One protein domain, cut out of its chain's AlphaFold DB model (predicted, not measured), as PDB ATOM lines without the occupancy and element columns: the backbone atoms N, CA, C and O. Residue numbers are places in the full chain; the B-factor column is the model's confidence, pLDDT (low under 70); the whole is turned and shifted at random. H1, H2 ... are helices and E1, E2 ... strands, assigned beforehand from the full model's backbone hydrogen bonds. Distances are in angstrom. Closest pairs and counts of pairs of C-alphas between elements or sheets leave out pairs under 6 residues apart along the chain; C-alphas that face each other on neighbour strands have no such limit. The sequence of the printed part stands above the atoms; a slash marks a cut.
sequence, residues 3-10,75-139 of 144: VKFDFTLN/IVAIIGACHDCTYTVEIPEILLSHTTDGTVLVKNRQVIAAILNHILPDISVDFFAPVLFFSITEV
ATOM      1  N   VAL A   3      69.398  95.226  88.650       83.56
ATOM      2  CA  VAL A   3      68.285  95.217  89.595       83.56
ATOM      3  C   VAL A   3      68.701  95.714  90.963       83.56
ATOM      4  O   VAL A   3      69.852  95.564  91.379       83.56
ATOM      5  N   LYS A   4      67.727  96.262  91.685       88.19
ATOM      6  CA  LYS A   4      67.806  96.479  93.126       88.19
ATOM      7  C   LYS A   4      66.938  95.470  93.853       88.19
ATOM      8  O   LYS A   4      65.831  95.152  93.415       88.19
ATOM      9  N   PHE A   5      67.455  94.999  94.977       89.56
ATOM     10  CA  PHE A   5      66.708  94.183  95.915       89.56
ATOM     11  C   PHE A   5      66.215  95.055  97.063       89.56
ATOM     12  O   PHE A   5      66.960  95.855  97.614       89.56
ATOM     13  N   ASP A   6      64.963  94.858  97.446       90.56
ATOM     14  CA  ASP A   6      64.399  95.352  98.698       90.56
ATOM     15  C   ASP A   6      63.722  94.179  99.413       90.56
ATOM     16  O   ASP A   6      63.477  93.126  98.814       90.56
ATOM     17  N   PHE A   7      63.419  94.325 100.695       92.50
ATOM     18  CA  PHE A   7      62.809  93.265 101.474       92.50
ATOM     19  C   PHE A   7      61.747  93.775 102.443       92.50
ATOM     20  O   PHE A   7      61.705  94.917 102.890       92.50
ATOM     21  N   THR A   8      60.865  92.860 102.815       92.75
ATOM     22  CA  THR A   8      59.864  93.078 103.854       92.75
ATOM     23  C   THR A   8      59.682  91.803 104.659       92.75
ATOM     24  O   THR A   8      60.049  90.714 104.215       92.75
ATOM     25  N   LEU A   9      59.088  91.907 105.847       94.75
ATOM     26  CA  LEU A   9      58.679  90.715 106.580       94.75
ATOM     27  C   LEU A   9      57.635  89.929 105.785       94.75
ATOM     28  O   LEU A   9      56.709  90.485 105.192       94.75
ATOM     29  N   ASN A  10      57.757  88.607 105.833       93.12
ATOM     30  CA  ASN A  10      56.812  87.682 105.234       93.12
ATOM     31  C   ASN A  10      55.426  87.855 105.874       93.12
ATOM     32  O   ASN A  10      55.152  87.361 106.972       93.12
ATOM     33  N   ILE A  75      69.823  91.106 109.680       95.06
ATOM     34  CA  ILE A  75      68.982  92.107 109.003       95.06
ATOM     35  C   ILE A  75      69.796  93.356 108.653       95.06
ATOM     36  O   ILE A  75      69.625  93.896 107.565       95.06
ATOM     37  N   VAL A  76      70.697  93.801 109.533       94.31
ATOM     38  CA  VAL A  76      71.583  94.945 109.252       94.31
ATOM     39  C   VAL A  76      72.489  94.658 108.051       94.31
ATOM     40  O   VAL A  76      72.610  95.510 107.173       94.31
ATOM     41  N   ALA A  77      73.063  93.455 107.962       92.88
ATOM     42  CA  ALA A  77      73.865  93.042 106.813       92.88
ATOM     43  C   ALA A  77      73.044  93.024 105.510       92.88
ATOM     44  O   ALA A  77      73.508  93.529 104.490       92.88
ATOM     45  N   ILE A  78      71.808  92.506 105.553       93.44
ATOM     46  CA  ILE A  78      70.900  92.501 104.393       93.44
ATOM     47  C   ILE A  78      70.570  93.934 103.957       93.44
ATOM     48  O   ILE A  78      70.591  94.220 102.765       93.44
ATOM     49  N   ILE A  79      70.309  94.850 104.898       92.50
ATOM     50  CA  ILE A  79      70.067  96.267 104.584       92.50
ATOM     51  C   ILE A  79      71.268  96.878 103.864       92.50
ATOM     52  O   ILE A  79      71.071  97.526 102.841       92.50
ATOM     53  N   GLY A  80      72.489  96.655 104.363       91.19
ATOM     54  CA  GLY A  80      73.706  97.146 103.710       91.19
ATOM     55  C   GLY A  80      73.832  96.627 102.277       91.19
ATOM     56  O   GLY A  80      73.970  97.410 101.341       91.19
ATOM     57  N   ALA A  81      73.657  95.317 102.086       90.50
ATOM     58  CA  ALA A  81      73.735  94.697 100.766       90.50
ATOM     59  C   ALA A  81      72.635  95.175  99.796       90.50
ATOM     60  O   ALA A  81      72.880  95.289  98.595       90.50
ATOM     61  N   CYS A  82      71.427  95.466 100.285       88.69
ATOM     62  CA  CYS A  82      70.338  96.000  99.462       88.69
ATOM     63  C   CYS A  82      70.496  97.497  99.143       88.69
ATOM     64  O   CYS A  82      70.050  97.946  98.088       88.69
ATOM     65  N   HIS A  83      71.098  98.280 100.043       84.19
ATOM     66  CA  HIS A  83      71.263  99.724  99.874       84.19
ATOM     67  C   HIS A  83      72.382 100.069  98.882       84.19
ATOM     68  O   HIS A  83      72.191 100.917  98.008       84.19
ATOM     69  N   ASP A  84      73.531  99.402  99.009       74.25
ATOM     70  CA  ASP A  84      74.774  99.827  98.356       74.25
ATOM     71  C   ASP A  84      74.986  99.224  96.960       74.25
ATOM     72  O   ASP A  84      75.844  99.692  96.212       74.25
ATOM     73  N   CYS A  85      74.203  98.210  96.580       74.00
ATOM     74  CA  CYS A  85      74.484  97.407  95.394       74.00
ATOM     75  C   CYS A  85      73.328  97.393  94.387       74.00
ATOM     76  O   CYS A  85      72.165  97.146  94.721       74.00
ATOM     77  N   THR A  86      73.679  97.576  93.116       80.00
ATOM     78  CA  THR A  86      72.906  97.074  91.981       80.00
ATOM     79  C   THR A  86      73.490  95.733  91.559       80.00
ATOM     80  O   THR A  86      74.703  95.527  91.581       80.00
ATOM     81  N   TYR A  87      72.624  94.793  91.203       79.50
ATOM     82  CA  TYR A  87      73.033  93.434  90.870       79.50
ATOM     83  C   TYR A  87      72.740  93.155  89.406       79.50
ATOM     84  O   TYR A  87      71.632  93.398  88.924       79.50
ATOM     85  N   THR A  88      73.724  92.619  88.690       77.38
ATOM     86  CA  THR A  88      73.500  92.089  87.347       77.38
ATOM     87  C   THR A  88      72.922  90.687  87.474       77.38
ATOM     88  O   THR A  88      73.628  89.746  87.830       77.38
ATOM     89  N   VAL A  89      71.627  90.547  87.194       72.56
ATOM     90  CA  VAL A  89      70.923  89.264  87.295       72.56
ATOM     91  C   VAL A  89      70.304  88.917  85.946       72.56
ATOM     92  O   VAL A  89      69.710  89.767  85.271       72.56
ATOM     93  N   GLU A  90      70.436  87.653  85.552       69.00
ATOM     94  CA  GLU A  90      69.637  87.064  84.480       69.00
ATOM     95  C   GLU A  90      68.312  86.588  85.074       69.00
ATOM     96  O   GLU A  90      68.224  85.528  85.694       69.00
ATOM     97  N   ILE A  91      67.273  87.414  84.944       66.19
ATOM     98  CA  ILE A  91      65.924  87.042  85.366       66.19
ATOM     99  C   ILE A  91      65.239  86.346  84.188       66.19
ATOM    100  O   ILE A  91      65.114  86.960  83.128       66.19
ATOM    101  N   PRO A  92      64.768  85.094  84.348       66.25
ATOM    102  CA  PRO A  92      63.998  84.422  83.310       66.25
ATOM    103  C   PRO A  92      62.798  85.271  82.873       66.25
ATOM    104  O   PRO A  92      62.042  85.744  83.722       66.25
ATOM    105  N   GLU A  93      62.573  85.406  81.563       61.75
ATOM    106  CA  GLU A  93      61.498  86.245  80.995       61.75
ATOM    107  C   GLU A  93      60.101  85.920  81.544       61.75
ATOM    108  O   GLU A  93      59.246  86.795  81.666       61.75
ATOM    109  N   ILE A  94      59.877  84.676  81.972       61.50
ATOM    110  CA  ILE A  94      58.618  84.245  82.591       61.50
ATOM    111  C   ILE A  94      58.329  84.924  83.942       61.50
ATOM    112  O   ILE A  94      57.187  84.940  84.388       61.50
ATOM    113  N   LEU A  95      59.349  85.468  84.612       58.97
ATOM    114  CA  LEU A  95      59.191  86.262  85.832       58.97
ATOM    115  C   LEU A  95      59.003  87.753  85.520       58.97
ATOM    116  O   LEU A  95      58.390  88.461  86.318       58.97
ATOM    117  N   LEU A  96      59.479  88.211  84.356       59.06
ATOM    118  CA  LEU A  96      59.297  89.583  83.874       59.06
ATOM    119  C   LEU A  96      57.840  89.851  83.462       59.06
ATOM    120  O   LEU A  96      57.331  90.940  83.692       59.06
ATOM    121  N   SER A  97      57.106  88.849  82.967       53.44
ATOM    122  CA  SER A  97      55.676  88.986  82.620       53.44
ATOM    123  C   SER A  97      54.739  89.204  83.824       53.44
ATOM    124  O   SER A  97      53.553  89.487  83.645       53.44
ATOM    125  N   HIS A  98      55.261  89.105  85.050       56.03
ATOM    126  CA  HIS A  98      54.541  89.351  86.302       56.03
ATOM    127  C   HIS A  98      54.957  90.653  87.006       56.03
ATOM    128  O   HIS A  98      54.521  90.902  88.134       56.03
ATOM    129  N   THR A  99      55.780  91.496  86.372       57.88
ATOM    130  CA  THR A  99      56.131  92.808  86.925       57.88
ATOM    131  C   THR A  99      54.914  93.724  86.908       57.88
ATOM    132  O   THR A  99      54.366  94.015  85.847       57.88
ATOM    133  N   THR A 100      54.517  94.230  88.073       59.44
ATOM    134  CA  THR A 100      53.683  95.439  88.133       59.44
ATOM    135  C   THR A 100      54.660  96.598  88.297       59.44
ATOM    136  O   THR A 100      55.483  96.567  89.210       59.44
ATOM    137  N   ASP A 101      54.659  97.552  87.366       65.69
ATOM    138  CA  ASP A 101      55.531  98.738  87.401       65.69
ATOM    139  C   ASP A 101      57.049  98.443  87.463       65.69
ATOM    140  O   ASP A 101      57.816  99.188  88.069       65.69
ATOM    141  N   GLY A 102      57.507  97.344  86.851       70.12
ATOM    142  CA  GLY A 102      58.930  96.959  86.844       70.12
ATOM    143  C   GLY A 102      59.439  96.355  88.161       70.12
ATOM    144  O   GLY A 102      60.646  96.182  88.329       70.12
ATOM    145  N   THR A 103      58.536  96.019  89.093       78.56
ATOM    146  CA  THR A 103      58.871  95.343  90.356       78.56
ATOM    147  C   THR A 103      58.264  93.939  90.426       78.56
ATOM    148  O   THR A 103      57.072  93.742  90.177       78.56
ATOM    149  N   VAL A 104      59.076  92.950  90.810       83.12
ATOM    150  CA  VAL A 104      58.672  91.556  91.049       83.12
ATOM    151  C   VAL A 104      58.769  91.235  92.534       83.12
ATOM    152  O   VAL A 104      59.846  91.292  93.119       83.12
ATOM    153  N   LEU A 105      57.658  90.819  93.146       83.00
ATOM    154  CA  LEU A 105      57.658  90.312  94.519       83.00
ATOM    155  C   LEU A 105      57.958  88.807  94.540       83.00
ATOM    156  O   LEU A 105      57.117  87.971  94.196       83.00
ATOM    157  N   VAL A 106      59.141  88.449  95.023       85.31
ATOM    158  CA  VAL A 106      59.609  87.076  95.190       85.31
ATOM    159  C   VAL A 106      59.121  86.510  96.520       85.31
ATOM    160  O   VAL A 106      59.532  86.920  97.605       85.31
ATOM    161  N   LYS A 107      58.246  85.504  96.418       83.12
ATOM    162  CA  LYS A 107      57.706  84.745  97.563       83.12
ATOM    163  C   LYS A 107      58.245  83.316  97.646       83.12
ATOM    164  O   LYS A 107      58.000  82.628  98.636       83.12
ATOM    165  N   ASN A 108      58.913  82.837  96.594       86.56
ATOM    166  CA  ASN A 108      59.459  81.486  96.555       86.56
ATOM    167  C   ASN A 108      60.701  81.411  97.453       86.56
ATOM    168  O   ASN A 108      61.675  82.125  97.236       86.56
ATOM    169  N   ARG A 109      60.673  80.507  98.436       86.25
ATOM    170  CA  ARG A 109      61.734  80.355  99.438       86.25
ATOM    171  C   ARG A 109      63.096  79.981  98.843       86.25
ATOM    172  O   ARG A 109      64.107  80.439  99.357       86.25
ATOM    173  N   GLN A 110      63.130  79.163  97.791       87.38
ATOM    174  CA  GLN A 110      64.378  78.761  97.132       87.38
ATOM    175  C   GLN A 110      65.012  79.949  96.411       87.38
ATOM    176  O   GLN A 110      66.214  80.159  96.519       87.38
ATOM    177  N   VAL A 111      64.191  80.767  95.745       87.31
ATOM    178  CA  VAL A 111      64.659  81.996  95.092       87.31
ATOM    179  C   VAL A 111      65.146  83.002  96.136       87.31
ATOM    180  O   VAL A 111      66.201  83.588  95.957       87.31
ATOM    181  N   ILE A 112      64.436  83.155  97.259       89.69
ATOM    182  CA  ILE A 112      64.878  84.033  98.355       89.69
ATOM    183  C   ILE A 112      66.221  83.570  98.932       89.69
ATOM    184  O   ILE A 112      67.100  84.397  99.133       89.69
ATOM    185  N   ALA A 113      66.405  82.269  99.177       89.00
ATOM    186  CA  ALA A 113      67.686  81.735  99.643       89.00
ATOM    187  C   ALA A 113      68.811  81.980  98.623       89.00
ATOM    188  O   ALA A 113      69.904  82.389  98.995       89.00
ATOM    189  N   ALA A 114      68.532  81.807  97.327       87.69
ATOM    190  CA  ALA A 114      69.492  82.121  96.272       87.69
ATOM    191  C   ALA A 114      69.862  83.614  96.245       87.69
ATOM    192  O   ALA A 114      71.040  83.933  96.133       87.69
ATOM    193  N   ILE A 115      68.886  84.519  96.407       89.06
ATOM    194  CA  ILE A 115      69.141  85.964  96.526       89.06
ATOM    195  C   ILE A 115      70.024  86.237  97.744       89.06
ATOM    196  O   ILE A 115      71.055  86.880  97.603       89.06
ATOM    197  N   LEU A 116      69.661  85.713  98.916       91.38
ATOM    198  CA  LEU A 116      70.402  85.907 100.164       91.38
ATOM    199  C   LEU A 116      71.864  85.444 100.054       91.38
ATOM    200  O   LEU A 116      72.764  86.203 100.401       91.38
ATOM    201  N   ASN A 117      72.103  84.251  99.503       90.12
ATOM    202  CA  ASN A 117      73.455  83.730  99.273       90.12
ATOM    203  C   ASN A 117      74.218  84.496  98.190       90.12
ATOM    204  O   ASN A 117      75.444  84.507  98.195       90.12
ATOM    205  N   HIS A 118      73.517  85.129  97.250       87.81
ATOM    206  CA  HIS A 118      74.149  85.971  96.243       87.81
ATOM    207  C   HIS A 118      74.599  87.314  96.829       87.81
ATOM    208  O   HIS A 118      75.713  87.752  96.556       87.81
ATOM    209  N   ILE A 119      73.752  87.958  97.641       89.25
ATOM    210  CA  ILE A 119      74.040  89.285  98.204       89.25
ATOM    211  C   ILE A 119      74.960  89.230  99.433       89.25
ATOM    212  O   ILE A 119      75.639  90.207  99.733       89.25
ATOM    213  N   LEU A 120      74.989  88.101 100.148       90.25
ATOM    214  CA  LEU A 120      75.803  87.883 101.349       90.25
ATOM    215  C   LEU A 120      76.420  86.467 101.340       90.25
ATOM    216  O   LEU A 120      76.044  85.634 102.165       90.25
ATOM    217  N   PRO A 121      77.373  86.170 100.437       87.38
ATOM    218  CA  PRO A 121      77.900  84.811 100.246       87.38
ATOM    219  C   PRO A 121      78.648  84.248 101.462       87.38
ATOM    220  O   PRO A 121      78.651  83.038 101.678       87.38
ATOM    221  N   ASP A 122      79.250  85.116 102.277       87.62
ATOM    222  CA  ASP A 122      80.071  84.718 103.427       87.62
ATOM    223  C   ASP A 122      79.300  84.716 104.758       87.62
ATOM    224  O   ASP A 122      79.865  84.428 105.816       87.62
ATOM    225  N   ILE A 123      78.004  85.047 104.734       85.38
ATOM    226  CA  ILE A 123      77.161  85.099 105.929       85.38
ATOM    227  C   ILE A 123      76.051  84.069 105.784       85.38
ATOM    228  O   ILE A 123      75.264  84.099 104.847       85.38
ATOM    229  N   SER A 124      75.933  83.167 106.758       84.62
ATOM    230  CA  SER A 124      74.795  82.252 106.808       84.62
ATOM    231  C   SER A 124      73.520  83.051 107.094       84.62
ATOM    232  O   SER A 124      73.269  83.424 108.235       84.62
ATOM    233  N   VAL A 125      72.731  83.344 106.057       85.00
ATOM    234  CA  VAL A 125      71.459  84.090 106.152       85.00
ATOM    235  C   VAL A 125      70.258  83.312 105.605       85.00
ATOM    236  O   VAL A 125      69.130  83.794 105.657       85.00
ATOM    237  N   ASP A 126      70.449  82.065 105.165       83.62
ATOM    238  CA  ASP A 126      69.395  81.199 104.608       83.62
ATOM    239  C   ASP A 126      68.176  81.016 105.523       83.62
ATOM    240  O   ASP A 126      67.044  80.798 105.071       83.62
ATOM    241  N   PHE A 127      68.378  81.120 106.835       88.56
ATOM    242  CA  PHE A 127      67.300  81.031 107.813       88.56
ATOM    243  C   PHE A 127      66.319  82.216 107.743       88.56
ATOM    244  O   PHE A 127      65.215  82.106 108.284       88.56
ATOM    245  N   PHE A 128      66.655  83.307 107.040       92.81
ATOM    246  CA  PHE A 128      65.735  84.405 106.733       92.81
ATOM    247  C   PHE A 128      64.809  84.118 105.550       92.81
ATOM    248  O   PHE A 128      63.795  84.800 105.403       92.81
ATOM    249  N   ALA A 129      65.062  83.080 104.748       91.06
ATOM    250  CA  ALA A 129      64.196  82.726 103.625       91.06
ATOM    251  C   ALA A 129      62.707  82.498 103.990       91.06
ATOM    252  O   ALA A 129      61.838  82.871 103.204       91.06
ATOM    253  N   PRO A 130      62.341  81.916 105.154       91.62
ATOM    254  CA  PRO A 130      60.949  81.894 105.614       91.62
ATOM    255  C   PRO A 130      60.485  83.194 106.300       91.62
ATOM    256  O   PRO A 130      59.284  83.350 106.538       91.62
ATOM    257  N   VAL A 131      61.406  84.089 106.668       92.94
ATOM    258  CA  VAL A 131      61.145  85.315 107.443       92.94
ATOM    259  C   VAL A 131      60.857  86.509 106.537       92.94
ATOM    260  O   VAL A 131      60.023  87.338 106.896       92.94
ATOM    261  N   LEU A 132      61.498  86.579 105.373       93.69
ATOM    262  CA  LEU A 132      61.455  87.725 104.470       93.69
ATOM    263  C   LEU A 132      60.727  87.403 103.164       93.69
ATOM    264  O   LEU A 132      60.660  86.254 102.732       93.69
ATOM    265  N   PHE A 133      60.205  88.441 102.526       92.31
ATOM    266  CA  PHE A 133      59.955  88.476 101.091       92.31
ATOM    267  C   PHE A 133      60.879  89.503 100.459       92.31
ATOM    268  O   PHE A 133      61.189  90.510 101.094       92.31
ATOM    269  N   PHE A 134      61.270  89.253  99.213       90.69
ATOM    270  CA  PHE A 134      62.115  90.160  98.447       90.69
ATOM    271  C   PHE A 134      61.332  90.782  97.304       90.69
ATOM    272  O   PHE A 134      60.571  90.096  96.627       90.69
ATOM    273  N   SER A 135      61.550  92.065  97.078       89.06
ATOM    274  CA  SER A 135      61.131  92.765  95.874       89.06
ATOM    275  C   SER A 135      62.359  92.975  95.000       89.06
ATOM    276  O   SER A 135      63.409  93.376  95.496       89.06
ATOM    277  N   ILE A 136      62.229  92.686  93.712       87.69
ATOM    278  CA  ILE A 136      63.250  92.960  92.706       87.69
ATOM    279  C   ILE A 136      62.727  94.083  91.829       87.69
ATOM    280  O   ILE A 136      61.677  93.914  91.213       87.69
ATOM    281  N   THR A 137      63.448  95.192  91.757       86.06
ATOM    282  CA  THR A 137      63.092  96.326  90.903       86.06
ATOM    283  C   THR A 137      64.156  96.498  89.834       86.06
ATOM    284  O   THR A 137      65.347  96.550  90.144       86.06
ATOM    285  N   GLU A 138      63.733  96.570  88.576       81.88
ATOM    286  CA  GLU A 138      64.625  96.897  87.466       81.88
ATOM    287  C   GLU A 138      65.151  98.332  87.608       81.88
ATOM    288  O   GLU A 138      64.386  99.275  87.827       81.88
ATOM    289  N   VAL A 139      66.466  98.503  87.473       78.88
ATOM    290  CA  VAL A 139      67.080  99.827  87.384       78.88
ATOM    291  C   VAL A 139      66.916 100.300  85.945       78.88
ATOM    292  O   VAL A 139      67.581  99.802  85.039       78.88
TER     293      VAL A 139
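What this domain is: This is residues 3 to 10 and 75 to 139 of the 144 residues of an uncharacterized protein of Flavonifractor sp. An100 (UniProt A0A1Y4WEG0). Picture a small antiparallel sheet of three strands with the helix H3 packed across one of its faces. H1 lies beside the edge strand E1, and the short H2 lies near the other edge strand, E2, so that these two helices are at opposite ends of the long axis. The printed part has 73 residues, with three named helices and three named strands in the order E1 H1 H2 E2 H3 E3; the sheet's order is E1, E3, E2, and the class is mixed, helices and strands. The whole is compact and rounded, with a radius of gyration of the C-alphas of 11.5 A and spans of 31 by 24 by 19 A.

How they stand to each other: Begin at the inner strand E3, residues 132 to 138. Its neighbour E1, residues 3 to 9, is antiparallel to it at 155 degrees; look at N 6 and O 135, 2.9 A apart and within hydrogen-bond range. E2, residues 103 to 106, is antiparallel to E3 at 152 degrees, and N 106 and O 134 are within hydrogen-bond range at 2.7 A. H3, residues 109 to 119, is on the sheet at a height of 9.5 A, over E1 and E3. It runs across the strands, but only just: on the local plane its line and that of E1 stand at 60.2 degrees. Its closest C-alphas to E3 are those of Ile 112 and Phe 134, 6.7 A apart. H1, residues 75 to 84, is on the sheet but only grazes it; its closest C-alphas to E1 are those of Cys 82 and Phe 5, 5.4 A apart. H1 and H3 touch at a steep tilt of 65 degrees, running the same way, with the C-alphas of Ala 81 and Ile 119 closest at 6.0 A. H2, residues 93 to 96, is on the sheet and only grazes it with residues 95 to 96; the C-alphas of Leu 95 and Val 104 are its closest to E2, 7.5 A apart. H2 is apart from H1 and H3. In H1 and H3 every O i to N i+4 pair is within hydrogen-bond range; H2 is too short for such a pair.

Where its parts are: Find C-alpha 3 at (68.285, 95.217, 89.595), where E1 begins and runs 20.0 A to residue 9. H1 runs 14.4 A from residue 75 to 84, H2 4.9 A from 93 to 96, and E2 9.6 A from 103 to 106. H3 starts at C-alpha 109, (61.734, 80.355, 99.438), and runs 15.3 A to residue 119. E3 runs 19.6 A from residue 132 to C-alpha 138 at (64.625, 96.897, 87.466).

The domain as a whole: The two C-alphas farthest apart are those of Asp 101 and Asp 122, 32.5 A. Residues 11 to 74 are not printed, and C-alphas 10 and 75 are 13.5 A apart across this cut. The link from H3 to E3, residues 120 to 131, is long. Mean pLDDT of the printed part is 82.8; look for low values, under 70, at residues 90 to 101.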